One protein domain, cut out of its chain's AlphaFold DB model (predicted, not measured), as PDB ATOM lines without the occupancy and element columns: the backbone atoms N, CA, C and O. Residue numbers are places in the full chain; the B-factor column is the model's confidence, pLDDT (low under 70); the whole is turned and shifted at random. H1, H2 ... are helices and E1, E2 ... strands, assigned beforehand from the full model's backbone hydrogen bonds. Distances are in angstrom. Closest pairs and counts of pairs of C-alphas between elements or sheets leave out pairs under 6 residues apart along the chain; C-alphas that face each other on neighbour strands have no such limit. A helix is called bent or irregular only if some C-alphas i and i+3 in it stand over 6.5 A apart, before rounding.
ATOM      1  N   ALA A  26      59.668 -41.831 -44.077       60.22
ATOM      2  CA  ALA A  26      59.695 -40.381 -43.856       60.22
ATOM      3  C   ALA A  26      60.092 -39.561 -45.095       60.22
ATOM      4  O   ALA A  26      60.888 -38.635 -45.017       60.22
ATOM      5  N   GLY A  27      59.501 -39.846 -46.258       70.56
ATOM      6  CA  GLY A  27      59.635 -38.957 -47.412       70.56
ATOM      7  C   GLY A  27      58.389 -38.103 -47.603       70.56
ATOM      8  O   GLY A  27      57.390 -38.610 -48.099       70.56
ATOM      9  N   LEU A  28      58.421 -36.815 -47.260       80.38
ATOM     10  CA  LEU A  28      57.506 -35.842 -47.865       80.38
ATOM     11  C   LEU A  28      58.183 -35.280 -49.116       80.38
ATOM     12  O   LEU A  28      59.233 -34.650 -49.043       80.38
ATOM     13  N   VAL A  29      57.593 -35.531 -50.278       88.31
ATOM     14  CA  VAL A  29      58.062 -35.016 -51.563       88.31
ATOM     15  C   VAL A  29      57.304 -33.734 -51.853       88.31
ATOM     16  O   VAL A  29      56.081 -33.757 -51.970       88.31
ATOM     17  N   PHE A  30      58.017 -32.617 -51.969       89.94
ATOM     18  CA  PHE A  30      57.406 -31.343 -52.341       89.94
ATOM     19  C   PHE A  30      56.643 -31.481 -53.665       89.94
ATOM     20  O   PHE A  30      57.180 -31.992 -54.649       89.94
ATOM     21  N   SER A  31      55.383 -31.054 -53.672       89.31
ATOM     22  CA  SER A  31      54.476 -31.198 -54.811       89.31
ATOM     23  C   SER A  31      54.021 -29.869 -55.407       89.31
ATOM     24  O   SER A  31      53.490 -29.877 -56.514       89.31
ATOM     25  N   GLY A  32      54.223 -28.745 -54.717       93.25
ATOM     26  CA  GLY A  32      53.929 -27.431 -55.281       93.25
ATOM     27  C   GLY A  32      53.809 -26.319 -54.249       93.25
ATOM     28  O   GLY A  32      53.751 -26.559 -53.046       93.25
ATOM     29  N   GLU A  33      53.749 -25.094 -54.757       96.56
ATOM     30  CA  GLU A  33      53.482 -23.880 -53.994       96.56
ATOM     31  C   GLU A  33      52.452 -23.038 -54.750       96.56
ATOM     32  O   GLU A  33      52.460 -22.987 -55.982       96.56
ATOM     33  N   PHE A  34      51.562 -22.385 -54.012       97.38
ATOM     34  CA  PHE A  34      50.571 -21.463 -54.543       97.38
ATOM     35  C   PHE A  34      50.326 -20.377 -53.502       97.38
ATOM     36  O   PHE A  34      49.987 -20.673 -52.360       97.38
ATOM     37  N   GLU A  35      50.540 -19.118 -53.890       97.25
ATOM     38  CA  GLU A  35      50.301 -17.939 -53.041       97.25
ATOM     39  C   GLU A  35      50.960 -18.008 -51.654       97.25
ATOM     40  O   GLU A  35      50.419 -17.554 -50.648       97.25
ATOM     41  N   GLY A  36      52.159 -18.591 -51.599       91.62
ATOM     42  CA  GLY A  36      52.932 -18.748 -50.373       91.62
ATOM     43  C   GLY A  36      52.498 -19.913 -49.479       91.62
ATOM     44  O   GLY A  36      53.140 -20.115 -48.443       91.62
ATOM     45  N   GLY A  37      51.454 -20.655 -49.856       91.81
ATOM     46  CA  GLY A  37      51.107 -21.956 -49.290       91.81
ATOM     47  C   GLY A  37      51.824 -23.079 -50.034       91.81
ATOM     48  O   GLY A  37      52.046 -22.991 -51.239       91.81
ATOM     49  N   GLN A  38      52.185 -24.144 -49.330       91.56
ATOM     50  CA  GLN A  38      53.026 -25.221 -49.849       91.56
ATOM     51  C   GLN A  38      52.347 -26.578 -49.695       91.56
ATOM     52  O   GLN A  38      51.604 -26.813 -48.742       91.56
ATOM     53  N   ALA A  39      52.612 -27.476 -50.637       89.69
ATOM     54  CA  ALA A  39      52.095 -28.832 -50.645       89.69
ATOM     55  C   ALA A  39      53.227 -29.850 -50.768       89.69
ATOM     56  O   ALA A  39      54.160 -29.683 -51.558       89.69
ATOM     57  N   TRP A  40      53.076 -30.958 -50.054       88.19
ATOM     58  CA  TRP A  40      53.913 -32.142 -50.162       88.19
ATOM     59  C   TRP A  40      53.048 -33.383 -50.325       88.19
ATOM     60  O   TRP A  40      51.894 -33.420 -49.906       88.19
ATOM     61  N   ARG A  41      53.627 -34.443 -50.878       85.31
ATOM     62  CA  ARG A  41      53.041 -35.778 -50.910       85.31
ATOM     63  C   ARG A  41      53.882 -36.746 -50.114       85.31
ATOM     64  O   ARG A  41      55.104 -36.739 -50.209       85.31
ATOM     65  N   SER A  42      53.221 -37.637 -49.390       81.25
ATOM     66  CA  SER A  42      53.899 -38.808 -48.846       81.25
ATOM     67  C   SER A  42      54.570 -39.605 -49.977       81.25
ATOM     68  O   SER A  42      53.960 -39.834 -51.022       81.25
ATOM     69  N   SER A  43      55.808 -40.050 -49.766       72.62
ATOM     70  CA  SER A  43      56.615 -40.836 -50.709       72.62
ATOM     71  C   SER A  43      55.977 -42.179 -51.055       72.62
ATOM     72  O   SER A  43      56.235 -42.734 -52.120       72.62
ATOM     73  N   VAL A  44      55.079 -42.671 -50.196       70.06
ATOM     74  CA  VAL A  44      54.246 -43.853 -50.449       70.06
ATOM     75  C   VAL A  44      52.907 -43.517 -51.132       70.06
ATOM     76  O   VAL A  44      52.040 -44.380 -51.252       70.06
ATOM     77  N   GLY A  45      52.726 -42.273 -51.591       59.47
ATOM     78  CA  GLY A  45      51.622 -41.827 -52.450       59.47
ATOM     79  C   GLY A  45      50.255 -41.707 -51.769       59.47
ATOM     80  O   GLY A  45      49.244 -41.593 -52.458       59.47
ATOM     81  N   GLY A  46      50.201 -41.763 -50.434       71.06
ATOM     82  CA  GLY A  46      48.940 -41.916 -49.698       71.06
ATOM     83  C   GLY A  46      48.152 -40.627 -49.452       71.06
ATOM     84  O   GLY A  46      46.924 -40.666 -49.438       71.06
ATOM     85  N   TYR A  47      48.828 -39.496 -49.236       72.44
ATOM     86  CA  TYR A  47      48.167 -38.244 -48.869       72.44
ATOM     87  C   TYR A  47      48.975 -37.000 -49.225       72.44
ATOM     88  O   TYR A  47      50.207 -37.055 -49.311       72.44
ATOM     89  N   SER A  48      48.255 -35.894 -49.425       81.56
ATOM     90  CA  SER A  48      48.832 -34.553 -49.535       81.56
ATOM     91  C   SER A  48      48.898 -33.907 -48.152       81.56
ATOM     92  O   SER A  48      47.938 -34.002 -47.388       81.56
ATOM     93  N   VAL A  49      50.015 -33.253 -47.845       86.00
ATOM     94  CA  VAL A  49      50.214 -32.412 -46.659       86.00
ATOM     95  C   VAL A  49      50.311 -30.975 -47.134       86.00
ATOM     96  O   VAL A  49      51.097 -30.692 -48.035       86.00
ATOM     97  N   LEU A  50      49.515 -30.085 -46.550       86.19
ATOM     98  CA  LEU A  50      49.538 -28.661 -46.865       86.19
ATOM     99  C   LEU A  50      50.072 -27.848 -45.688       86.19
ATOM    100  O   LEU A  50      49.701 -28.115 -44.548       86.19
ATOM    101  N   SER A  51      50.863 -26.822 -45.993       87.62
ATOM    102  CA  SER A  51      51.153 -25.697 -45.106       87.62
ATOM    103  C   SER A  51      50.508 -24.458 -45.718       87.62
ATOM    104  O   SER A  51      50.904 -24.018 -46.798       87.62
ATOM    105  N   VAL A  52      49.477 -23.934 -45.058       91.69
ATOM    106  CA  VAL A  52      48.737 -22.738 -45.489       91.69
ATOM    107  C   VAL A  52      48.803 -21.666 -44.412       91.69
ATOM    108  O   VAL A  52      48.928 -21.976 -43.227       91.69
ATOM    109  N   LYS A  53      48.732 -20.397 -44.812       87.25
ATOM    110  CA  LYS A  53      48.891 -19.261 -43.895       87.25
ATOM    111  C   LYS A  53      48.050 -18.056 -44.293       87.25
ATOM    112  O   LYS A  53      47.638 -17.937 -45.442       87.25
ATOM    113  N   GLY A  54      47.871 -17.135 -43.352       91.56
ATOM    114  CA  GLY A  54      47.100 -15.908 -43.548       91.56
ATOM    115  C   GLY A  54      45.748 -15.965 -42.848       91.56
ATOM    116  O   GLY A  54      45.545 -16.743 -41.914       91.56
ATOM    117  N   ASN A  55      44.822 -15.116 -43.278       93.44
ATOM    118  CA  ASN A  55      43.436 -15.191 -42.829       93.44
ATOM    119  C   ASN A  55      42.715 -16.408 -43.452       93.44
ATOM    120  O   ASN A  55      43.226 -17.063 -44.359       93.44
ATOM    121  N   TRP A  56      41.516 -16.731 -42.961       96.19
ATOM    122  CA  TRP A  56      40.760 -17.909 -43.403       96.19
ATOM    123  C   TRP A  56      40.495 -17.948 -44.908       96.19
ATOM    124  O   TRP A  56      40.613 -19.008 -45.517       96.19
ATOM    125  N   HIS A  57      40.202 -16.800 -45.514       97.81
ATOM    126  CA  HIS A  57      39.974 -16.703 -46.952       97.81
ATOM    127  C   HIS A  57      41.261 -16.969 -47.744       97.81
ATOM    128  O   HIS A  57      41.265 -17.805 -48.646       97.81
ATOM    129  N   GLU A  58      42.385 -16.366 -47.343       97.06
ATOM    130  CA  GLU A  58      43.707 -16.595 -47.953       97.06
ATOM    131  C   GLU A  58      44.149 -18.060 -47.843       97.06
ATOM    132  O   GLU A  58      44.600 -18.650 -48.827       97.06
ATOM    133  N   MET A  59      43.966 -18.674 -46.669       96.88
ATOM    134  CA  MET A  59      44.220 -20.104 -46.471       96.88
ATOM    135  C   MET A  59      43.334 -20.963 -47.378       96.88
ATOM    136  O   MET A  59      43.799 -21.960 -47.930       96.88
ATOM    137  N   GLY A  60      42.077 -20.559 -47.571       96.50
ATOM    138  CA  GLY A  60      41.144 -21.221 -48.471       96.50
ATOM    139  C   GLY A  60      41.631 -21.187 -49.915       96.50
ATOM    140  O   GLY A  60      41.668 -22.221 -50.578       96.50
ATOM    141  N   ARG A  61      42.082 -20.020 -50.389       98.38
ATOM    142  CA  ARG A  61      42.643 -19.861 -51.740       98.38
ATOM    143  C   ARG A  61      43.889 -20.718 -51.952       98.38
ATOM    144  O   ARG A  61      44.020 -21.377 -52.980       98.38
ATOM    145  N   GLN A  62      44.768 -20.784 -50.954       97.25
ATOM    146  CA  GLN A  62      45.941 -21.659 -51.003       97.25
ATOM    147  C   GLN A  62      45.546 -23.133 -51.094       97.25
ATOM    148  O   GLN A  62      46.046 -23.858 -51.951       97.25
ATOM    149  N   TYR A  63      44.603 -23.569 -50.258       96.06
ATOM    150  CA  TYR A  63      44.096 -24.936 -50.277       96.06
ATOM    151  C   TYR A  63      43.487 -25.289 -51.641       96.06
ATOM    152  O   TYR A  63      43.849 -26.303 -52.245       96.06
ATOM    153  N   GLY A  64      42.561 -24.457 -52.127       96.44
ATOM    154  CA  GLY A  64      41.846 -24.688 -53.378       96.44
ATOM    155  C   GLY A  64      42.791 -24.782 -54.572       96.44
ATOM    156  O   GLY A  64      42.670 -25.713 -55.366       96.44
ATOM    157  N   GLY A  65      43.777 -23.887 -54.657       97.44
ATOM    158  CA  GLY A  65      44.789 -23.901 -55.711       97.44
ATOM    159  C   GLY A  65      45.705 -25.126 -55.649       97.44
ATOM    160  O   GLY A  65      45.882 -25.814 -56.656       97.44
ATOM    161  N   LEU A  66      46.248 -25.445 -54.469       95.69
ATOM    162  CA  LEU A  66      47.195 -26.555 -54.292       95.69
ATOM    163  C   LEU A  66      46.567 -27.928 -54.559       95.69
ATOM    164  O   LEU A  66      47.253 -28.818 -55.065       95.69
ATOM    165  N   LEU A  67      45.283 -28.107 -54.227       94.12
ATOM    166  CA  LEU A  67      44.574 -29.384 -54.368       94.12
ATOM    167  C   LEU A  67      43.472 -29.380 -55.437       94.12
ATOM    168  O   LEU A  67      42.629 -30.276 -55.445       94.12
ATOM    169  N   SER A  68      43.490 -28.420 -56.366       95.56
ATOM    170  CA  SER A  68      42.449 -28.210 -57.390       95.56
ATOM    171  C   SER A  68      42.017 -29.503 -58.108       95.56
ATOM    172  O   SER A  68      40.839 -29.862 -58.079       95.56
ATOM    173  N   SER A  69      42.971 -30.272 -58.654       93.06
ATOM    174  CA  SER A  69      42.681 -31.548 -59.340       93.06
ATOM    175  C   SER A  69      42.023 -32.568 -58.412       93.06
ATOM    176  O   SER A  69      41.031 -33.190 -58.780       93.06
ATOM    177  N   GLN A  70      42.543 -32.723 -57.186       89.38
ATOM    178  CA  GLN A  70      42.000 -33.706 -56.244       89.38
ATOM    179  C   GLN A  70      40.598 -33.320 -55.777       89.38
ATOM    180  O   GLN A  70      39.741 -34.189 -55.657       89.38
ATOM    181  N   LEU A  71      40.350 -32.030 -55.542       93.62
ATOM    182  CA  LEU A  71      39.035 -31.524 -55.157       93.62
ATOM    183  C   LEU A  71      37.998 -31.786 -56.253       93.62
ATOM    184  O   LEU A  71      36.912 -32.269 -55.948       93.62
ATOM    185  N   GLN A  72      38.338 -31.537 -57.520       95.75
ATOM    186  CA  GLN A  72      37.444 -31.804 -58.650       95.75
ATOM    187  C   GLN A  72      37.164 -33.301 -58.830       95.75
ATOM    188  O   GLN A  72      36.006 -33.703 -58.950       95.75
ATOM    189  N   GLU A  73      38.202 -34.141 -58.793       92.06
ATOM    190  CA  GLU A  73      38.059 -35.602 -58.855       92.06
ATOM    191  C   GLU A  73      37.178 -36.127 -57.713       92.06
ATOM    192  O   GLU A  73      36.283 -36.951 -57.925       92.06
ATOM    193  N   PHE A  74      37.396 -35.617 -56.500       87.50
ATOM    194  CA  PHE A  74      36.640 -36.024 -55.328       87.50
ATOM    195  C   PHE A  74      35.187 -35.564 -55.389       87.50
ATOM    196  O   PHE A  74      34.291 -36.351 -55.088       87.50
ATOM    197  N   TYR A  75      34.937 -34.333 -55.839       92.06
ATOM    198  CA  TYR A  75      33.587 -33.822 -56.055       92.06
ATOM    199  C   TYR A  75      32.797 -34.713 -57.016       92.06
ATOM    200  O   TYR A  75      31.681 -35.117 -56.688       92.06
ATOM    201  N   VAL A  76      33.383 -35.089 -58.159       92.50
ATOM    202  CA  VAL A  76      32.730 -35.983 -59.129       92.50
ATOM    203  C   VAL A  76      32.378 -37.327 -58.487       92.50
ATOM    204  O   VAL A  76      31.251 -37.804 -58.636       92.50
ATOM    205  N   ALA A  77      33.309 -37.923 -57.736       86.81
ATOM    206  CA  ALA A  77      33.090 -39.210 -57.080       86.81
ATOM    207  C   ALA A  77      32.002 -39.147 -55.993       86.81
ATOM    208  O   ALA A  77      31.120 -40.007 -55.948       86.81
ATOM    209  N   ILE A  78      32.039 -38.123 -55.134       85.06
ATOM    210  CA  ILE A  78      31.057 -37.930 -54.061       85.06
ATOM    211  C   ILE A  78      29.681 -37.624 -54.632       85.06
ATOM    212  O   ILE A  78      28.705 -38.242 -54.211       85.06
ATOM    213  N   LYS A  79      29.584 -36.722 -55.611       88.56
ATOM    214  CA  LYS A  79      28.309 -36.395 -56.251       88.56
ATOM    215  C   LYS A  79      27.669 -37.639 -56.861       88.56
ATOM    216  O   LYS A  79      26.497 -37.886 -56.602       88.56
ATOM    217  N   ALA A  80      28.442 -38.450 -57.584       87.12
ATOM    218  CA  ALA A  80      27.948 -39.700 -58.148       87.12
ATOM    219  C   ALA A  80      27.451 -40.674 -57.058       87.12
ATOM    220  O   ALA A  80      26.353 -41.211 -57.185       87.12
ATOM    221  N   ASP A  81      28.196 -40.880 -55.960       83.44
ATOM    222  CA  ASP A  81      27.736 -41.729 -54.841       83.44
ATOM    223  C   ASP A  81      26.444 -41.178 -54.217       83.44
ATOM    224  O   ASP A  81      25.490 -41.925 -54.000       83.44
ATOM    225  N   LEU A  82      26.363 -39.866 -53.989       83.88
ATOM    226  CA  LEU A  82      25.171 -39.221 -53.442       83.88
ATOM    227  C   LEU A  82      23.958 -39.352 -54.376       83.88
ATOM    228  O   LEU A  82      22.872 -39.700 -53.912       83.88
ATOM    229  N   GLU A  83      24.125 -39.147 -55.682       87.25
ATOM    230  CA  GLU A  83      23.070 -39.343 -56.687       87.25
ATOM    231  C   GLU A  83      22.577 -40.796 -56.700       87.25
ATOM    232  O   GLU A  83      21.368 -41.034 -56.662       87.25
ATOM    233  N   THR A  84      23.481 -41.784 -56.636       85.00
ATOM    234  CA  THR A  84      23.085 -43.206 -56.557       85.00
ATOM    235  C   THR A  84      22.318 -43.555 -55.281       85.00
ATOM    236  O   THR A  84      21.547 -44.515 -55.268       85.00
ATOM    237  N   ARG A  85      22.491 -42.769 -54.214       81.00
ATOM    238  CA  ARG A  85      21.754 -42.903 -52.949       81.00
ATOM    239  C   ARG A  85      20.439 -42.134 -52.938       81.00
ATOM    240  O   ARG A  85      19.675 -42.284 -51.992       81.00
ATOM    241  N   GLY A  86      20.150 -41.353 -53.977       85.75
ATOM    242  CA  GLY A  86      18.924 -40.571 -54.089       85.75
ATOM    243  C   GLY A  86      19.076 -39.114 -53.664       85.75
ATOM    244  O   GLY A  86      18.102 -38.523 -53.202       85.75
ATOM    245  N   LEU A  87      20.262 -38.510 -53.805       85.56
ATOM    246  CA  LEU A  87      20.390 -37.053 -53.769       85.56
ATOM    247  C   LEU A  87      19.506 -36.462 -54.873       85.56
ATOM    248  O   LEU A  87      19.589 -36.861 -56.032       85.56
ATOM    249  N   ARG A  88      18.640 -35.526 -54.496       85.06
ATOM    250  CA  ARG A  88      17.697 -34.854 -55.385       85.06
ATOM    251  C   ARG A  88      17.767 -33.346 -55.134       85.06
ATOM    252  O   ARG A  88      18.256 -32.956 -54.070       85.06
ATOM    253  N   PRO A  89      17.303 -32.500 -56.070       85.00
ATOM    254  CA  PRO A  89      17.363 -31.046 -55.923       85.00
ATOM    255  C   PRO A  89      16.764 -30.522 -54.612       85.00
ATOM    256  O   PRO A  89      17.336 -29.615 -54.018       85.00
ATOM    257  N   GLU A  90      15.689 -31.132 -54.106       83.38
ATOM    258  CA  GLU A  90      15.070 -30.771 -52.821       83.38
ATOM    259  C   GLU A  90      16.001 -30.959 -51.609       83.38
ATOM    260  O   GLU A  90      15.827 -30.314 -50.582       83.38
ATOM    261  N   HIS A  91      17.021 -31.814 -51.708       83.69
ATOM    262  CA  HIS A  91      17.988 -32.013 -50.629       83.69
ATOM    263  C   HIS A  91      19.075 -30.923 -50.615       83.69
ATOM    264  O   HIS A  91      19.783 -30.785 -49.620       83.69
ATOM    265  N   LEU A  92      19.217 -30.136 -51.693       84.62
ATOM    266  CA  LEU A  92      20.218 -29.064 -51.775       84.62
ATOM    267  C   LEU A  92      19.882 -27.879 -50.859       84.62
ATOM    268  O   LEU A  92      20.780 -27.146 -50.451       84.62
ATOM    269  N   GLU A  93      18.610 -27.705 -50.502       85.62
ATOM    270  CA  GLU A  93      18.186 -26.704 -49.517       85.62
ATOM    271  C   GLU A  93      18.709 -27.067 -48.123       85.62
ATOM    272  O   GLU A  93      19.387 -26.256 -47.499       85.62
ATOM    273  N   VAL A  94      18.540 -28.325 -47.697       83.44
ATOM    274  CA  VAL A  94      19.087 -28.842 -46.427       83.44
ATOM    275  C   VAL A  94      20.614 -28.729 -46.385       83.44
ATOM    276  O   VAL A  94      21.199 -28.412 -45.354       83.44
ATOM    277  N   VAL A  95      21.281 -28.953 -47.518       85.88
ATOM    278  CA  VAL A  95      22.734 -28.763 -47.651       85.88
ATOM    279  C   VAL A  95      23.148 -27.320 -47.344       85.88
ATOM    280  O   VAL A  95      24.118 -27.099 -46.619       85.88
ATOM    281  N   ARG A  96      22.394 -26.334 -47.836       88.12
ATOM    282  CA  ARG A  96      22.643 -24.918 -47.529       88.12
ATOM    283  C   ARG A  96      22.324 -24.585 -46.074       88.12
ATOM    284  O   ARG A  96      23.124 -23.908 -45.439       88.12
ATOM    285  N   GLU A  97      21.244 -25.131 -45.518       88.94
ATOM    286  CA  GLU A  97      20.909 -24.954 -44.098       88.94
ATOM    287  C   GLU A  97      22.018 -25.480 -43.175       88.94
ATOM    288  O   GLU A  97      22.367 -24.824 -42.195       88.94
ATOM    289  N   ILE A  98      22.628 -26.628 -43.499       86.81
ATOM    290  CA  ILE A  98      23.787 -27.148 -42.757       86.81
ATOM    291  C   ILE A  98      24.954 -26.159 -42.841       86.81
ATOM    292  O   ILE A  98      25.537 -25.817 -41.812       86.81
ATOM    293  N   PHE A  99      25.278 -25.667 -44.038       88.88
ATOM    294  CA  PHE A  99      26.345 -24.681 -44.218       88.88
ATOM    295  C   PHE A  99      26.083 -23.372 -43.462       88.88
ATOM    296  O   PHE A  99      27.009 -22.780 -42.909       88.88
ATOM    297  N   ASP A 100      24.829 -22.939 -43.351       92.12
ATOM    298  CA  ASP A 100      24.476 -21.736 -42.597       92.12
ATOM    299  C   ASP A 100      24.813 -21.857 -41.104       92.12
ATOM    300  O   ASP A 100      25.137 -20.845 -40.475       92.12
ATOM    301  N   THR A 101      24.849 -23.076 -40.554       91.06
ATOM    302  CA  THR A 101      25.275 -23.328 -39.164       91.06
ATOM    303  C   THR A 101      26.784 -23.225 -38.940       91.06
ATOM    304  O   THR A 101      27.237 -23.208 -37.793       91.06
ATOM    305  N   TYR A 102      27.583 -23.152 -40.007       89.56
ATOM    306  CA  TYR A 102      29.035 -23.081 -39.888       89.56
ATOM    307  C   TYR A 102      29.487 -21.731 -39.330       89.56
ATOM    308  O   TYR A 102      28.843 -20.697 -39.523       89.56
ATOM    309  N   SER A 103      30.643 -21.736 -38.666       92.31
ATOM    310  CA  SER A 103      31.282 -20.509 -38.199       92.31
ATOM    311  C   SER A 103      31.781 -19.659 -39.375       92.31
ATOM    312  O   SER A 103      32.174 -20.194 -40.414       92.31
ATOM    313  N   ASP A 104      31.819 -18.336 -39.199       94.12
ATOM    314  CA  ASP A 104      32.311 -17.410 -40.232       94.12
ATOM    315  C   ASP A 104      33.718 -17.775 -40.756       94.12
ATOM    316  O   ASP A 104      33.897 -17.799 -41.973       94.12
ATOM    317  N   PRO A 105      34.694 -18.171 -39.907       92.69
ATOM    318  CA  PRO A 105      35.970 -18.719 -40.363       92.69
ATOM    319  C   PRO A 105      35.873 -19.842 -41.398       92.69
ATOM    320  O   PRO A 105      36.583 -19.826 -42.401       92.69
ATOM    321  N   MET A 106      34.988 -20.816 -41.176       92.56
ATOM    322  CA  MET A 106      34.826 -21.947 -42.088       92.56
ATOM    323  C   MET A 106      34.179 -21.506 -43.406       92.56
ATOM    324  O   MET A 106      34.575 -21.956 -44.480       92.56
ATOM    325  N   LYS A 107      33.211 -20.584 -43.335       94.62
ATOM    326  CA  LYS A 107      32.567 -20.010 -44.523       94.62
ATOM    327  C   LYS A 107      33.569 -19.240 -45.386       94.62
ATOM    328  O   LYS A 107      33.559 -19.397 -46.606       94.62
ATOM    329  N   GLU A 108      34.462 -18.464 -44.771       96.25
ATOM    330  CA  GLU A 108      35.530 -17.756 -45.488       96.25
ATOM    331  C   GLU A 108      36.572 -18.714 -46.079       96.25
ATOM    332  O   GLU A 108      36.995 -18.515 -47.218       96.25
ATOM    333  N   LEU A 109      36.926 -19.792 -45.367       95.56
ATOM    334  CA  LEU A 109      37.805 -20.843 -45.893       95.56
ATOM    335  C   LEU A 109      37.226 -21.475 -47.169       95.56
ATOM    336  O   LEU A 109      37.900 -21.519 -48.197       95.56
ATOM    337  N   LEU A 110      35.963 -21.913 -47.132       95.69
ATOM    338  CA  LEU A 110      35.293 -22.514 -48.290       95.69
ATOM    339  C   LEU A 110      35.129 -21.527 -49.451       95.69
ATOM    340  O   LEU A 110      35.302 -21.907 -50.612       95.69
ATOM    341  N   ARG A 111      34.850 -20.250 -49.154       97.62
ATOM    342  CA  ARG A 111      34.805 -19.202 -50.180       97.62
ATOM    343  C   ARG A 111      36.154 -19.075 -50.882       97.62
ATOM    344  O   ARG A 111      36.192 -19.171 -52.106       97.62
ATOM    345  N   GLY A 112      37.248 -18.958 -50.128       97.88
ATOM    346  CA  GLY A 112      38.594 -18.907 -50.700       97.88
ATOM    347  C   GLY A 112      38.926 -20.144 -51.543       97.88
ATOM    348  O   GLY A 112      39.455 -20.025 -52.649       97.88
ATOM    349  N   MET A 113      38.552 -21.342 -51.079       98.00
ATOM    350  CA  MET A 113      38.753 -22.580 -51.845       98.00
ATOM    351  C   MET A 113      38.037 -22.549 -53.199       98.00
ATOM    352  O   MET A 113      38.627 -22.934 -54.211       98.00
ATOM    353  N   SER A 114      36.797 -22.052 -53.240       98.12
ATOM    354  CA  SER A 114      36.000 -21.982 -54.474       98.12
ATOM    355  C   SER A 114      36.592 -21.062 -55.545       98.12
ATOM    356  O   SER A 114      36.441 -21.308 -56.738       98.12
ATOM    357  N   GLU A 115      37.346 -20.037 -55.147       98.56
ATOM    358  CA  GLU A 115      37.953 -19.088 -56.086       98.56
ATOM    359  C   GLU A 115      39.130 -19.682 -56.874       98.56
ATOM    360  O   GLU A 115      39.541 -19.123 -57.890       98.56
ATOM    361  N   THR A 116      39.701 -20.795 -56.407       98.56
ATOM    362  CA  THR A 116      40.991 -21.313 -56.903       98.56
ATOM    363  C   THR A 116      40.974 -22.800 -57.245       98.56
ATOM    364  O   THR A 116      41.788 -23.249 -58.052       98.56
ATOM    365  N   SER A 117      40.030 -23.580 -56.710       97.56
ATOM    366  CA  SER A 117      39.947 -25.017 -56.992       97.56
ATOM    367  C   SER A 117      39.259 -25.361 -58.312       97.56
ATOM    368  O   SER A 117      39.251 -26.527 -58.696       97.56
ATOM    369  N   GLY A 118      38.621 -24.392 -58.976       97.69
ATOM    370  CA  GLY A 118      37.774 -24.640 -60.149       97.69
ATOM    371  C   GLY A 118      36.408 -25.263 -59.830       97.69
ATOM    372  O   GLY A 118      35.694 -25.630 -60.757       97.69
ATOM    373  N   LEU A 119      36.041 -25.371 -58.547       97.44
ATOM    374  CA  LEU A 119      34.696 -25.747 -58.102       97.44
ATOM    375  C   LEU A 119      33.944 -24.495 -57.659       97.44
ATOM    376  O   LEU A 119      34.511 -23.622 -57.003       97.44
ATOM    377  N   SER A 120      32.658 -24.425 -57.971       97.06
ATOM    378  CA  SER A 120      31.784 -23.345 -57.521       97.06
ATOM    379  C   SER A 120      31.530 -23.395 -56.002       97.06
ATOM    380  O   SER A 120      31.749 -24.428 -55.360       97.06
ATOM    381  N   PRO A 121      31.028 -22.299 -55.399       94.62
ATOM    382  CA  PRO A 121      30.696 -22.275 -53.975       94.62
ATOM    383  C   PRO A 121      29.714 -23.377 -53.556       94.62
ATOM    384  O   PRO A 121      29.954 -24.058 -52.563       94.62
ATOM    385  N   ASP A 122      28.652 -23.608 -54.334       93.56
ATOM    386  CA  ASP A 122      27.664 -24.659 -54.043       93.56
ATOM    387  C   ASP A 122      28.281 -26.069 -54.120       93.56
ATOM    388  O   ASP A 122      27.892 -26.966 -53.373       93.56
ATOM    389  N   GLU A 123      29.271 -26.279 -54.990       95.12
ATOM    390  CA  GLU A 123      29.975 -27.561 -55.108       95.12
ATOM    391  C   GLU A 123      30.893 -27.824 -53.913       95.12
ATOM    392  O   GLU A 123      30.922 -28.948 -53.413       95.12
ATOM    393  N   HIS A 124      31.575 -26.793 -53.407       94.88
ATOM    394  CA  HIS A 124      32.323 -26.870 -52.146       94.88
ATOM    395  C   HIS A 124      31.414 -27.118 -50.951       94.88
ATOM    396  O   HIS A 124      31.729 -27.955 -50.109       94.88
ATOM    397  N   ILE A 125      30.265 -26.444 -50.897       92.88
ATOM    398  CA  ILE A 125      29.271 -26.668 -49.848       92.88
ATOM    399  C   ILE A 125      28.776 -28.117 -49.892       92.88
ATOM    400  O   ILE A 125      28.744 -28.777 -48.856       92.88
ATOM    401  N   LEU A 126      28.439 -28.654 -51.068       91.19
ATOM    402  CA  LEU A 126      28.034 -30.057 -51.195       91.19
ATOM    403  C   LEU A 126      29.159 -31.011 -50.770       91.19
ATOM    404  O   LEU A 126      28.902 -31.986 -50.067       91.19
ATOM    405  N   LEU A 127      30.400 -30.736 -51.180       90.75
ATOM    406  CA  LEU A 127      31.556 -31.563 -50.844       90.75
ATOM    407  C   LEU A 127      31.805 -31.605 -49.336       90.75
ATOM    408  O   LEU A 127      32.009 -32.681 -48.776       90.75
ATOM    409  N   GLU A 128      31.740 -30.455 -48.677       88.44
ATOM    410  CA  GLU A 128      31.964 -30.329 -47.242       88.44
ATOM    411  C   GLU A 128      30.800 -30.917 -46.429       88.44
ATOM    412  O   GLU A 128      30.994 -31.725 -45.521       88.44
ATOM    413  N   THR A 129      29.558 -30.607 -46.808       85.50
ATOM    414  CA  THR A 129      28.364 -31.131 -46.124       85.50
ATOM    415  C   THR A 129      28.119 -32.613 -46.399       85.50
ATOM    416  O   THR A 129      27.393 -33.259 -45.639       85.50
ATOM    417  N   SER A 130      28.762 -33.202 -47.417       81.38
ATOM    418  CA  SER A 130      28.687 -34.640 -47.701       81.38
ATOM    419  C   SER A 130      29.061 -35.497 -46.488       81.38
ATOM    420  O   SER A 130      28.514 -36.587 -46.327       81.38
ATOM    421  N   PHE A 131      29.898 -34.985 -45.577       75.62
ATOM    422  CA  PHE A 131      30.201 -35.638 -44.304       75.62
ATOM    423  C   PHE A 131      28.949 -35.912 -43.454       75.62
ATOM    424  O   PHE A 131      28.876 -36.945 -42.790       75.62
ATOM    425  N   TYR A 132      27.946 -35.035 -43.514       72.00
ATOM    426  CA  TYR A 132      26.654 -35.205 -42.850       72.00
ATOM    427  C   TYR A 132      25.656 -35.987 -43.708       72.00
ATOM    428  O   TYR A 132      24.808 -36.692 -43.179       72.00
ATOM    429  N   ILE A 133      25.757 -35.927 -45.034       70.50
ATOM    430  CA  ILE A 133      24.807 -36.604 -45.932       70.50
ATOM    431  C   ILE A 133      25.106 -38.111 -46.037       70.50
ATOM    432  O   ILE A 133      24.193 -38.934 -45.977       70.50
ATOM    433  N   LEU A 134      26.385 -38.485 -46.171       66.62
ATOM    434  CA  LEU A 134      26.859 -39.862 -46.390       66.62
ATOM    435  C   LEU A 134      26.550 -40.876 -45.266       66.62
ATOM    436  O   LEU A 134      26.466 -42.069 -45.584       66.62
ATOM    437  N   PRO A 135      26.422 -40.479 -43.982       63.62
ATOM    438  CA  PRO A 135      25.949 -41.330 -42.890       63.62
ATOM    439  C   PRO A 135      24.428 -41.527 -42.831       63.62
ATOM    440  O   PRO A 135      23.939 -41.987 -41.804       63.62
ATOM    441  N   ASP A 136      23.697 -41.185 -43.893       65.19
ATOM    442  CA  ASP A 136      22.235 -41.274 -43.988       65.19
ATOM    443  C   ASP A 136      21.477 -40.285 -43.070       65.19
ATOM    444  O   ASP A 136      20.290 -40.480 -42.813       65.19
ATOM    445  N   LEU A 137      22.111 -39.195 -42.592       58.00
ATOM    446  CA  LEU A 137      21.395 -38.159 -41.814       58.00
ATOM    447  C   LEU A 137      20.407 -37.363 -42.681       58.00
ATOM    448  O   LEU A 137      19.438 -36.822 -42.156       58.00
ATOM    449  N   VAL A 138      20.655 -37.290 -43.993       57.66
ATOM    450  CA  VAL A 138      19.853 -36.496 -44.943       57.66
ATOM    451  C   VAL A 138      19.167 -37.374 -45.994       57.66
ATOM    452  O   VAL A 138      18.026 -37.111 -46.364       57.66
ATOM    453  N   ILE A 139      19.820 -38.444 -46.464       61.22
ATOM    454  CA  ILE A 139      19.274 -39.333 -47.498       61.22
ATOM    455  C   ILE A 139      19.097 -40.733 -46.905       61.22
ATOM    456  O   ILE A 139      20.063 -41.440 -46.642       61.22
ATOM    457  N   GLY A 140      17.846 -41.137 -46.684       53.88
ATOM    458  CA  GLY A 140      17.502 -42.423 -46.076       53.88
ATOM    459  C   GLY A 140      17.642 -43.607 -47.039       53.88
ATOM    460  O   GLY A 140      16.636 -44.130 -47.519       53.88
ATOM    461  N   GLN A 141      18.870 -44.052 -47.322       53.66
ATOM    462  CA  GLN A 141      19.147 -45.290 -48.069       53.66
ATOM    463  C   GLN A 141      20.363 -46.026 -47.475       53.66
ATOM    464  O   GLN A 141      21.467 -46.029 -48.019       53.66
ATOM    465  N   SER A 142      20.121 -46.717 -46.360       51.28
ATOM    466  CA  SER A 142      21.094 -47.589 -45.700       51.28
ATOM    467  C   SER A 142      21.479 -48.776 -46.586       51.28
ATOM    468  O   SER A 142      20.703 -49.712 -46.795       51.28
ATOM    469  N   LYS A 143      22.724 -48.769 -47.065       50.44
ATOM    470  CA  LYS A 143      23.450 -50.014 -47.371       50.44
ATOM    471  C   LYS A 143      24.822 -50.108 -46.719       50.44
ATOM    472  O   LYS A 143      25.339 -51.212 -46.618       50.44
ATOM    473  N   ASN A 144      25.415 -49.004 -46.260       51.66
ATOM    474  CA  ASN A 144      26.749 -49.014 -45.661       51.66
ATOM    475  C   ASN A 144      26.899 -47.859 -44.669       51.66
ATOM    476  O   ASN A 144      27.245 -46.748 -45.077       51.66
ATOM    477  N   THR A 145      26.705 -48.114 -43.377       49.59
ATOM    478  CA  THR A 145      27.020 -47.148 -42.318       49.59
ATOM    479  C   THR A 145      28.512 -46.797 -42.384       49.59
ATOM    480  O   THR A 145      29.352 -47.700 -42.325       49.59
ATOM    481  N   PRO A 146      28.900 -45.519 -42.560       51.81
ATOM    482  CA  PRO A 146      30.302 -45.135 -42.456       51.81
ATOM    483  C   PRO A 146      30.809 -45.462 -41.044       51.81
ATOM    484  O   PRO A 146      30.273 -44.992 -40.046       51.81
ATOM    485  N   SER A 147      31.827 -46.320 -40.965       52.59
ATOM    486  CA  SER A 147      32.508 -46.692 -39.723       52.59
ATOM    487  C   SER A 147      33.927 -46.141 -39.778       52.59
ATOM    488  O   SER A 147      34.768 -46.629 -40.539       52.59
ATOM    489  N   CYS A 148      34.189 -45.116 -38.971       56.38
ATOM    490  CA  CYS A 148      35.536 -44.632 -38.697       56.38
ATOM    491  C   CYS A 148      36.066 -45.320 -37.435       56.38
ATOM    492  O   CYS A 148      35.312 -45.606 -36.504       56.38
ATOM    493  N   SER A 149      37.364 -45.610 -37.394       45.19
ATOM    494  CA  SER A 149      38.059 -45.969 -36.155       45.19
ATOM    495  C   SER A 149      39.089 -44.883 -35.869       45.19
ATOM    496  O   SER A 149      39.926 -44.593 -36.722       45.19
ATOM    497  N   GLY A 150      38.989 -44.267 -34.693       51.34
ATOM    498  CA  GLY A 150      39.964 -43.308 -34.185       51.34
ATOM    499  C   GLY A 150      40.755 -43.929 -33.041       51.34
ATOM    500  O   GLY A 150      40.175 -44.592 -32.182       51.34
ATOM    501  N   ILE A 151      42.066 -43.719 -33.031       51.72
ATOM    502  CA  ILE A 151      42.933 -44.019 -31.895       51.72
ATOM    503  C   ILE A 151      43.688 -42.747 -31.522       51.72
ATOM    504  O   ILE A 151      44.319 -42.108 -32.364       51.72
ATOM    505  N   ALA A 152      43.591 -42.378 -30.251       51.69
ATOM    506  CA  ALA A 152      44.388 -41.324 -29.650       51.69
ATOM    507  C   ALA A 152      45.361 -41.982 -28.672       51.69
ATOM    508  O   ALA A 152      44.949 -42.813 -27.859       51.69
ATOM    509  N   VAL A 153      46.640 -41.629 -28.760       43.16
ATOM    510  CA  VAL A 153      47.664 -42.061 -27.808       43.16
ATOM    511  C   VAL A 153      48.228 -40.822 -27.131       43.16
ATOM    512  O   VAL A 153      48.685 -39.902 -27.803       43.16
ATOM    513  N   VAL A 154      48.192 -40.825 -25.800       44.81
ATOM    514  CA  VAL A 154      48.766 -39.785 -24.942       44.81
ATOM    515  C   VAL A 154      49.705 -40.465 -23.949       44.81
ATOM    516  O   VAL A 154      49.324 -41.453 -23.314       44.81
ATOM    517  N   GLY A 155      50.925 -39.948 -23.803       47.62
ATOM    518  CA  GLY A 155      51.837 -40.331 -22.722       47.62
ATOM    519  C   GLY A 155      53.282 -40.595 -23.147       47.62
ATOM    520  O   GLY A 155      53.613 -40.644 -24.327       47.62
ATOM    521  N   SER A 156      54.131 -40.832 -22.144       49.41
ATOM    522  CA  SER A 156      55.604 -40.933 -22.187       49.41
ATOM    523  C   SER A 156      56.206 -42.075 -23.026       49.41
ATOM    524  O   SER A 156      57.374 -42.424 -22.861       49.41
ATOM    525  N   ARG A 157      55.411 -42.702 -23.899       49.03
ATOM    526  CA  ARG A 157      55.837 -43.744 -24.844       49.03
ATOM    527  C   ARG A 157      55.760 -43.299 -26.308       49.03
ATOM    528  O   ARG A 157      56.049 -44.107 -27.184       49.03
ATOM    529  N   THR A 158      55.367 -42.056 -26.585       48.50
ATOM    530  CA  THR A 158      55.605 -41.422 -27.888       48.50
ATOM    531  C   THR A 158      57.023 -40.857 -27.901       48.50
ATOM    532  O   THR A 158      57.533 -40.468 -26.850       48.50
ATOM    533  N   ALA A 159      57.683 -40.869 -29.065       50.31
ATOM    534  CA  ALA A 159      59.110 -40.557 -29.187       50.31
ATOM    535  C   ALA A 159      59.505 -39.197 -28.575       50.31
ATOM    536  O   ALA A 159      60.667 -39.028 -28.224       50.31
ATOM    537  N   GLU A 160      58.550 -38.274 -28.369       51.84
ATOM    538  CA  GLU A 160      58.813 -36.921 -27.858       51.84
ATOM    539  C   GLU A 160      57.733 -36.347 -26.908       51.84
ATOM    540  O   GLU A 160      57.554 -35.136 -26.839       51.84
ATOM    541  N   ASN A 161      56.991 -37.171 -26.150       41.06
ATOM    542  CA  ASN A 161      55.843 -36.701 -25.336       41.06
ATOM    543  C   ASN A 161      54.780 -35.925 -26.150       41.06
ATOM    544  O   ASN A 161      54.086 -35.060 -25.614       41.06
ATOM    545  N   SER A 162      54.654 -36.224 -27.441       47.69
ATOM    546  CA  SER A 162      53.671 -35.623 -28.338       47.69
ATOM    547  C   SER A 162      52.362 -36.416 -28.351       47.69
ATOM    548  O   SER A 162      52.359 -37.645 -28.202       47.69
ATOM    549  N   ASP A 163      51.248 -35.703 -28.531       41.66
ATOM    550  CA  ASP A 163      49.920 -36.290 -28.708       41.66
ATOM    551  C   ASP A 163      49.780 -36.811 -30.143       41.66
ATOM    552  O   ASP A 163      49.878 -36.048 -31.104       41.66
ATOM    553  N   ALA A 164      49.521 -38.111 -30.302       46.91
ATOM    554  CA  ALA A 164      49.323 -38.721 -31.615       46.91
ATOM    555  C   ALA A 164      47.852 -39.109 -31.807       46.91
ATOM    556  O   ALA A 164      47.308 -39.934 -31.066       46.91
ATOM    557  N   PHE A 165      47.213 -38.541 -32.832       36.06
ATOM    558  CA  PHE A 165      45.853 -38.882 -33.245       36.06
ATOM    559  C   PHE A 165      45.866 -39.499 -34.643       36.06
ATOM    560  O   PHE A 165      46.404 -38.918 -35.582       36.06
ATOM    561  N   SER A 166      45.258 -40.675 -34.785       41.25
ATOM    562  CA  SER A 166      45.078 -41.342 -36.073       41.25
ATOM    563  C   SER A 166      43.620 -41.739 -36.238       41.25
ATOM    564  O   SER A 166      43.051 -42.440 -35.399       41.25
ATOM    565  N   ALA A 167      43.011 -41.289 -37.330       40.25
ATOM    566  CA  ALA A 167      41.683 -41.700 -37.753       40.25
ATOM    567  C   ALA A 167      41.804 -42.380 -39.115       40.25
ATOM    568  O   ALA A 167      42.386 -41.821 -40.039       40.25
ATOM    569  N   ALA A 168      41.265 -43.591 -39.240       40.81
ATOM    570  CA  ALA A 168      41.211 -44.296 -40.512       40.81
ATOM    571  C   ALA A 168      39.759 -44.682 -40.822       40.81
ATOM    572  O   ALA A 168      39.113 -45.340 -39.991       40.81
ATOM    573  N   PRO A 169      39.230 -44.326 -42.004       40.28
ATOM    574  CA  PRO A 169      37.997 -44.931 -42.477       40.28
ATOM    575  C   PRO A 169      38.238 -46.422 -42.767       40.28
ATOM    576  O   PRO A 169      39.315 -46.824 -43.220       40.28
ATOM    577  N   LYS A 170      37.249 -47.283 -42.494       35.94
ATOM    578  CA  LYS A 170      37.284 -48.655 -43.024       35.94
ATOM    579  C   LYS A 170      37.080 -48.613 -44.550       35.94
ATOM    580  O   LYS A 170      36.275 -47.807 -45.021       35.94
ATOM    581  N   PRO A 171      37.753 -49.485 -45.328       36.84
ATOM    582  CA  PRO A 171      37.454 -49.612 -46.755       36.84
ATOM    583  C   PRO A 171      35.949 -49.895 -46.929       36.84
ATOM    584  O   PRO A 171      35.420 -50.706 -46.161       36.84
ATOM    585  N   PRO A 172      35.238 -49.234 -47.869       35.44
ATOM    586  CA  PRO A 172      35.742 -48.570 -49.080       35.44
ATOM    587  C   PRO A 172      35.644 -47.021 -49.106       35.44
ATOM    588  O   PRO A 172      35.526 -46.461 -50.191       35.44
ATOM    589  N   LYS A 173      35.618 -46.302 -47.972       39.78
ATOM    590  CA  LYS A 173      35.197 -44.881 -47.969       39.78
ATOM    591  C   LYS A 173      36.326 -43.861 -47.737       39.78
ATOM    592  O   LYS A 173      37.061 -43.972 -46.763       39.78
ATOM    593  N   CYS A 174      36.397 -42.842 -48.601       37.12
ATOM    594  CA  CYS A 174      37.239 -41.644 -48.465       37.12
ATOM    595  C   CYS A 174      36.644 -40.664 -47.433       37.12
ATOM    596  O   CYS A 174      35.421 -40.561 -47.332       37.12
ATOM    597  N   GLY A 175      37.475 -39.918 -46.697       39.56
ATOM    598  CA  GLY A 175      37.004 -38.910 -45.740       39.56
ATOM    599  C   GLY A 175      38.093 -37.932 -45.289       39.56
ATOM    600  O   GLY A 175      39.281 -38.235 -45.373       39.56
ATOM    601  N   TRP A 176      37.664 -36.761 -44.817       32.88
ATOM    602  CA  TRP A 176      38.510 -35.684 -44.293       32.88
ATOM    603  C   TRP A 176      39.174 -36.059 -42.959       32.88
ATOM    604  O   TRP A 176      38.531 -36.641 -42.083       32.88
ATOM    605  N   ILE A 177      40.442 -35.671 -42.772       39.00
ATOM    606  CA  ILE A 177      41.137 -35.758 -41.479       39.00
ATOM    607  C   ILE A 177      41.635 -34.362 -41.078       39.00
ATOM    608  O   ILE A 177      42.639 -33.878 -41.592       39.00
ATOM    609  N   GLY A 178      40.957 -33.764 -40.093       36.94
ATOM    610  CA  GLY A 178      41.462 -32.649 -39.284       36.94
ATOM    611  C   GLY A 178      40.834 -31.284 -39.579       36.94
ATOM    612  O   GLY A 178      40.944 -30.765 -40.683       36.94
ATOM    613  N   ALA A 179      40.228 -30.679 -38.551       33.03
ATOM    614  CA  ALA A 179      39.895 -29.256 -38.525       33.03
ATOM    615  C   ALA A 179      41.109 -28.448 -38.010       33.03
ATOM    616  O   ALA A 179      41.739 -28.875 -37.034       33.03
ATOM    617  N   PRO A 180      41.447 -27.295 -38.611       38.09
ATOM    618  CA  PRO A 180      42.558 -26.461 -38.152       38.09
ATOM    619  C   PRO A 180      42.304 -25.877 -36.745       38.09
ATOM    620  O   PRO A 180      41.220 -25.377 -36.449       38.09
ATOM    621  N   ARG A 181      43.324 -25.917 -35.872       35.22
ATOM    622  CA  ARG A 181      43.394 -25.195 -34.578       35.22
ATOM    623  C   ARG A 181      44.461 -24.095 -34.651       35.22
ATOM    624  O   ARG A 181      45.473 -24.379 -35.277       35.22
ATOM    625  N   PRO A 182      44.289 -22.909 -34.020       29.19
ATOM    626  CA  PRO A 182      45.134 -21.713 -34.228       29.19
ATOM    627  C   PRO A 182      46.650 -21.987 -34.115       29.19
ATOM    628  O   PRO A 182      47.079 -22.469 -33.067       29.19
ATOM    629  N   GLY A 183      47.443 -21.678 -35.156       45.19
ATOM    630  CA  GLY A 183      48.903 -21.906 -35.220       45.19
ATOM    631  C   GLY A 183      49.418 -22.179 -36.646       45.19
ATOM    632  O   GLY A 183      48.682 -21.970 -37.601       45.19
ATOM    633  N   ASP A 184      50.657 -22.664 -36.811       34.25
ATOM    634  CA  ASP A 184      51.139 -23.196 -38.101       34.25
ATOM    635  C   ASP A 184      50.344 -24.468 -38.447       34.25
ATOM    636  O   ASP A 184      50.408 -25.482 -37.745       34.25
ATOM    637  N   HIS A 185      49.510 -24.401 -39.487       46.72
ATOM    638  CA  HIS A 185      48.490 -25.414 -39.749       46.72
ATOM    639  C   HIS A 185      48.960 -26.458 -40.772       46.72
ATOM    640  O   HIS A 185      49.185 -26.133 -41.937       46.72
ATOM    641  N   CYS A 186      49.020 -27.727 -40.353       34.56
ATOM    642  CA  CYS A 186      49.131 -28.878 -41.253       34.56
ATOM    643  C   CYS A 186      47.746 -29.492 -41.499       34.56
ATOM    644  O   CYS A 186      47.068 -29.887 -40.548       34.56
ATOM    645  N   ILE A 187      47.339 -29.616 -42.766       41.28
ATOM    646  CA  ILE A 187      46.126 -30.351 -43.162       41.28
ATOM    647  C   ILE A 187      46.540 -31.552 -44.015       41.28
ATOM    648  O   ILE A 187      47.351 -31.407 -44.932       41.28
ATOM    649  N   SER A 188      46.007 -32.738 -43.700       35.00
ATOM    650  CA  SER A 188      46.325 -33.993 -44.394       35.00
ATOM    651  C   SER A 188      45.105 -34.549 -45.124       35.00
ATOM    652  O   SER A 188      44.026 -34.674 -44.545       35.00
ATOM    653  N   TRP A 189      45.286 -34.915 -46.394       34.72
ATOM    654  CA  TRP A 189      44.220 -35.432 -47.254       34.72
ATOM    655  C   TRP A 189      44.540 -36.843 -47.749       34.72
ATOM    656  O   TRP A 189      45.435 -37.006 -48.576       34.72
ATOM    657  N   THR A 190      43.847 -37.872 -47.249       37.91
ATOM    658  CA  THR A 190      44.152 -39.287 -47.550       37.91
ATOM    659  C   THR A 190      43.343 -39.853 -48.714       37.91
ATOM    660  O   THR A 190      42.115 -39.830 -48.709       37.91
ATOM    661  N   ASN A 191      44.047 -40.459 -49.679       30.55
ATOM    662  CA  ASN A 191      43.465 -41.289 -50.733       30.55
ATOM    663  C   ASN A 191      43.371 -42.763 -50.281       30.55
ATOM    664  O   ASN A 191      44.279 -43.329 -49.667       30.55
TER     665      ASN A 191
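AT A GLANCE: This is residues 26 to 191 of the 201 residues of an uncharacterized protein of Spirochaetaceae bacterium (UniProt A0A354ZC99). At one end of the domain a strongly twisted sheet of four strands, E1, E2, E3 and E6, has helix H1 over one face, with H4 side by side with H1 on the side away from the sheet. From there the helices reach out to the other end, where H5 sits between H2 and H3, and a separate hairpin of two strands, E4 and E5, makes a long arm apart from the sheet, its tip at residues 156 to 161 sticking out. The printed part has 166 residues with five named helices and six named strands, in the order E1, E2, E3, H1, H2, H3, H4, H5, E4, E5, E6. Both sheets, E1 - E2 - E3 - E6 and E4 - E5, are antiparallel, and the class is mixed, helices and strands. The whole is compact, with a radius of gyration of the C-alphas of 16.8 A and spans of 49 by 35 by 29 A.

IN THESE COORDINATES: E1, residues 28 to 34, begins at C-alpha 28 at (57.506, -35.842, -47.865) and is 17.3 A long. E2 is residues 37 to 42, 17.1 A, and E3 is residues 47 to 52. H1 is residues 56 to 66. H2, residues 68 to 84, begins at C-alpha 68 at (42.449, -28.210, -57.390) and is 24.5 A long. H3 is residues 91 to 100, and H4 is residues 104 to 116, 19.2 A. H5, residues 121 to 137, is 22.1 A long; it has a kink of 49 degrees near residue 131 and is irregular, with C-alphas 134 and 137 lying 7.3 A apart. E4 is residues 148 to 153 and E5 residues 164 to 169. E6, residues 185 to 190, ends at C-alpha 190 at (44.152, -39.287, -47.550).

HOW THE PARTS SIT: E1, E2 and E3 form a meander, each strand the antiparallel neighbour of the one before. E1 and E2 are a hairpin, with N 31 and O 39 at 2.8 A. E2 and E3 are a hairpin too, with N 40 and O 49 at 2.8 A. E6 is an edge strand, antiparallel to E3, with N 50 and O 187 at 3.0 A. H1 is on this sheet at a height of 7.4 A, which gives two layers, a helix on one face of a sheet. It lies over E2 and only just over E3, on which 3 of its C-alphas fall, and runs slantwise to the strands, at 47 degrees to E2 on the local plane. H1 and H4 touch, closest at the C-alphas of Gly 64 and Met 113, 4.0 A; they run the same way at a shallow tilt of 33 degrees, only just short of steep. H5 is the hub, touching three helices. With residues 121 to 125 alone it touches H4, closest at the C-alphas of Pro 121 and Ser 114, 5.3 A, at a steep tilt of 59 degrees, opposite ways. H2 touches it with residues 75 to 82 alone, closest at the C-alphas of Tyr 75 and Leu 127, 6.0 A, at a steep tilt of 45 degrees, the same way. H5 touches H3 with residues 125 to 129 alone, closest at the C-alphas of Thr 129 and Val 95, 6.3 A, about perpendicular at 76 degrees. The helix packing is mostly crossed. E4 and E5 are a hairpin, with N 151 and O 166 at 2.9 A; E5 is apart from H5 and from E6, for instance. Every O i to N i+4 pair is within hydrogen-bond range in H1, H2 and H3; in H4 it is 8 of 9 and in H5 8 of 13.

THE WHOLE: The two C-alphas farthest apart, those of Pro 89 and Ser 156, are 51.9 A apart. The printed part has no cut. The link from E5 to E6, residues 170 to 184, is long, 15 residues with no named element. The mean pLDDT of the printed part is 73.7; 60 residues are under 70, namely residue 26, residue 45 and residues 134 to 191, and E6 has a mean of 38.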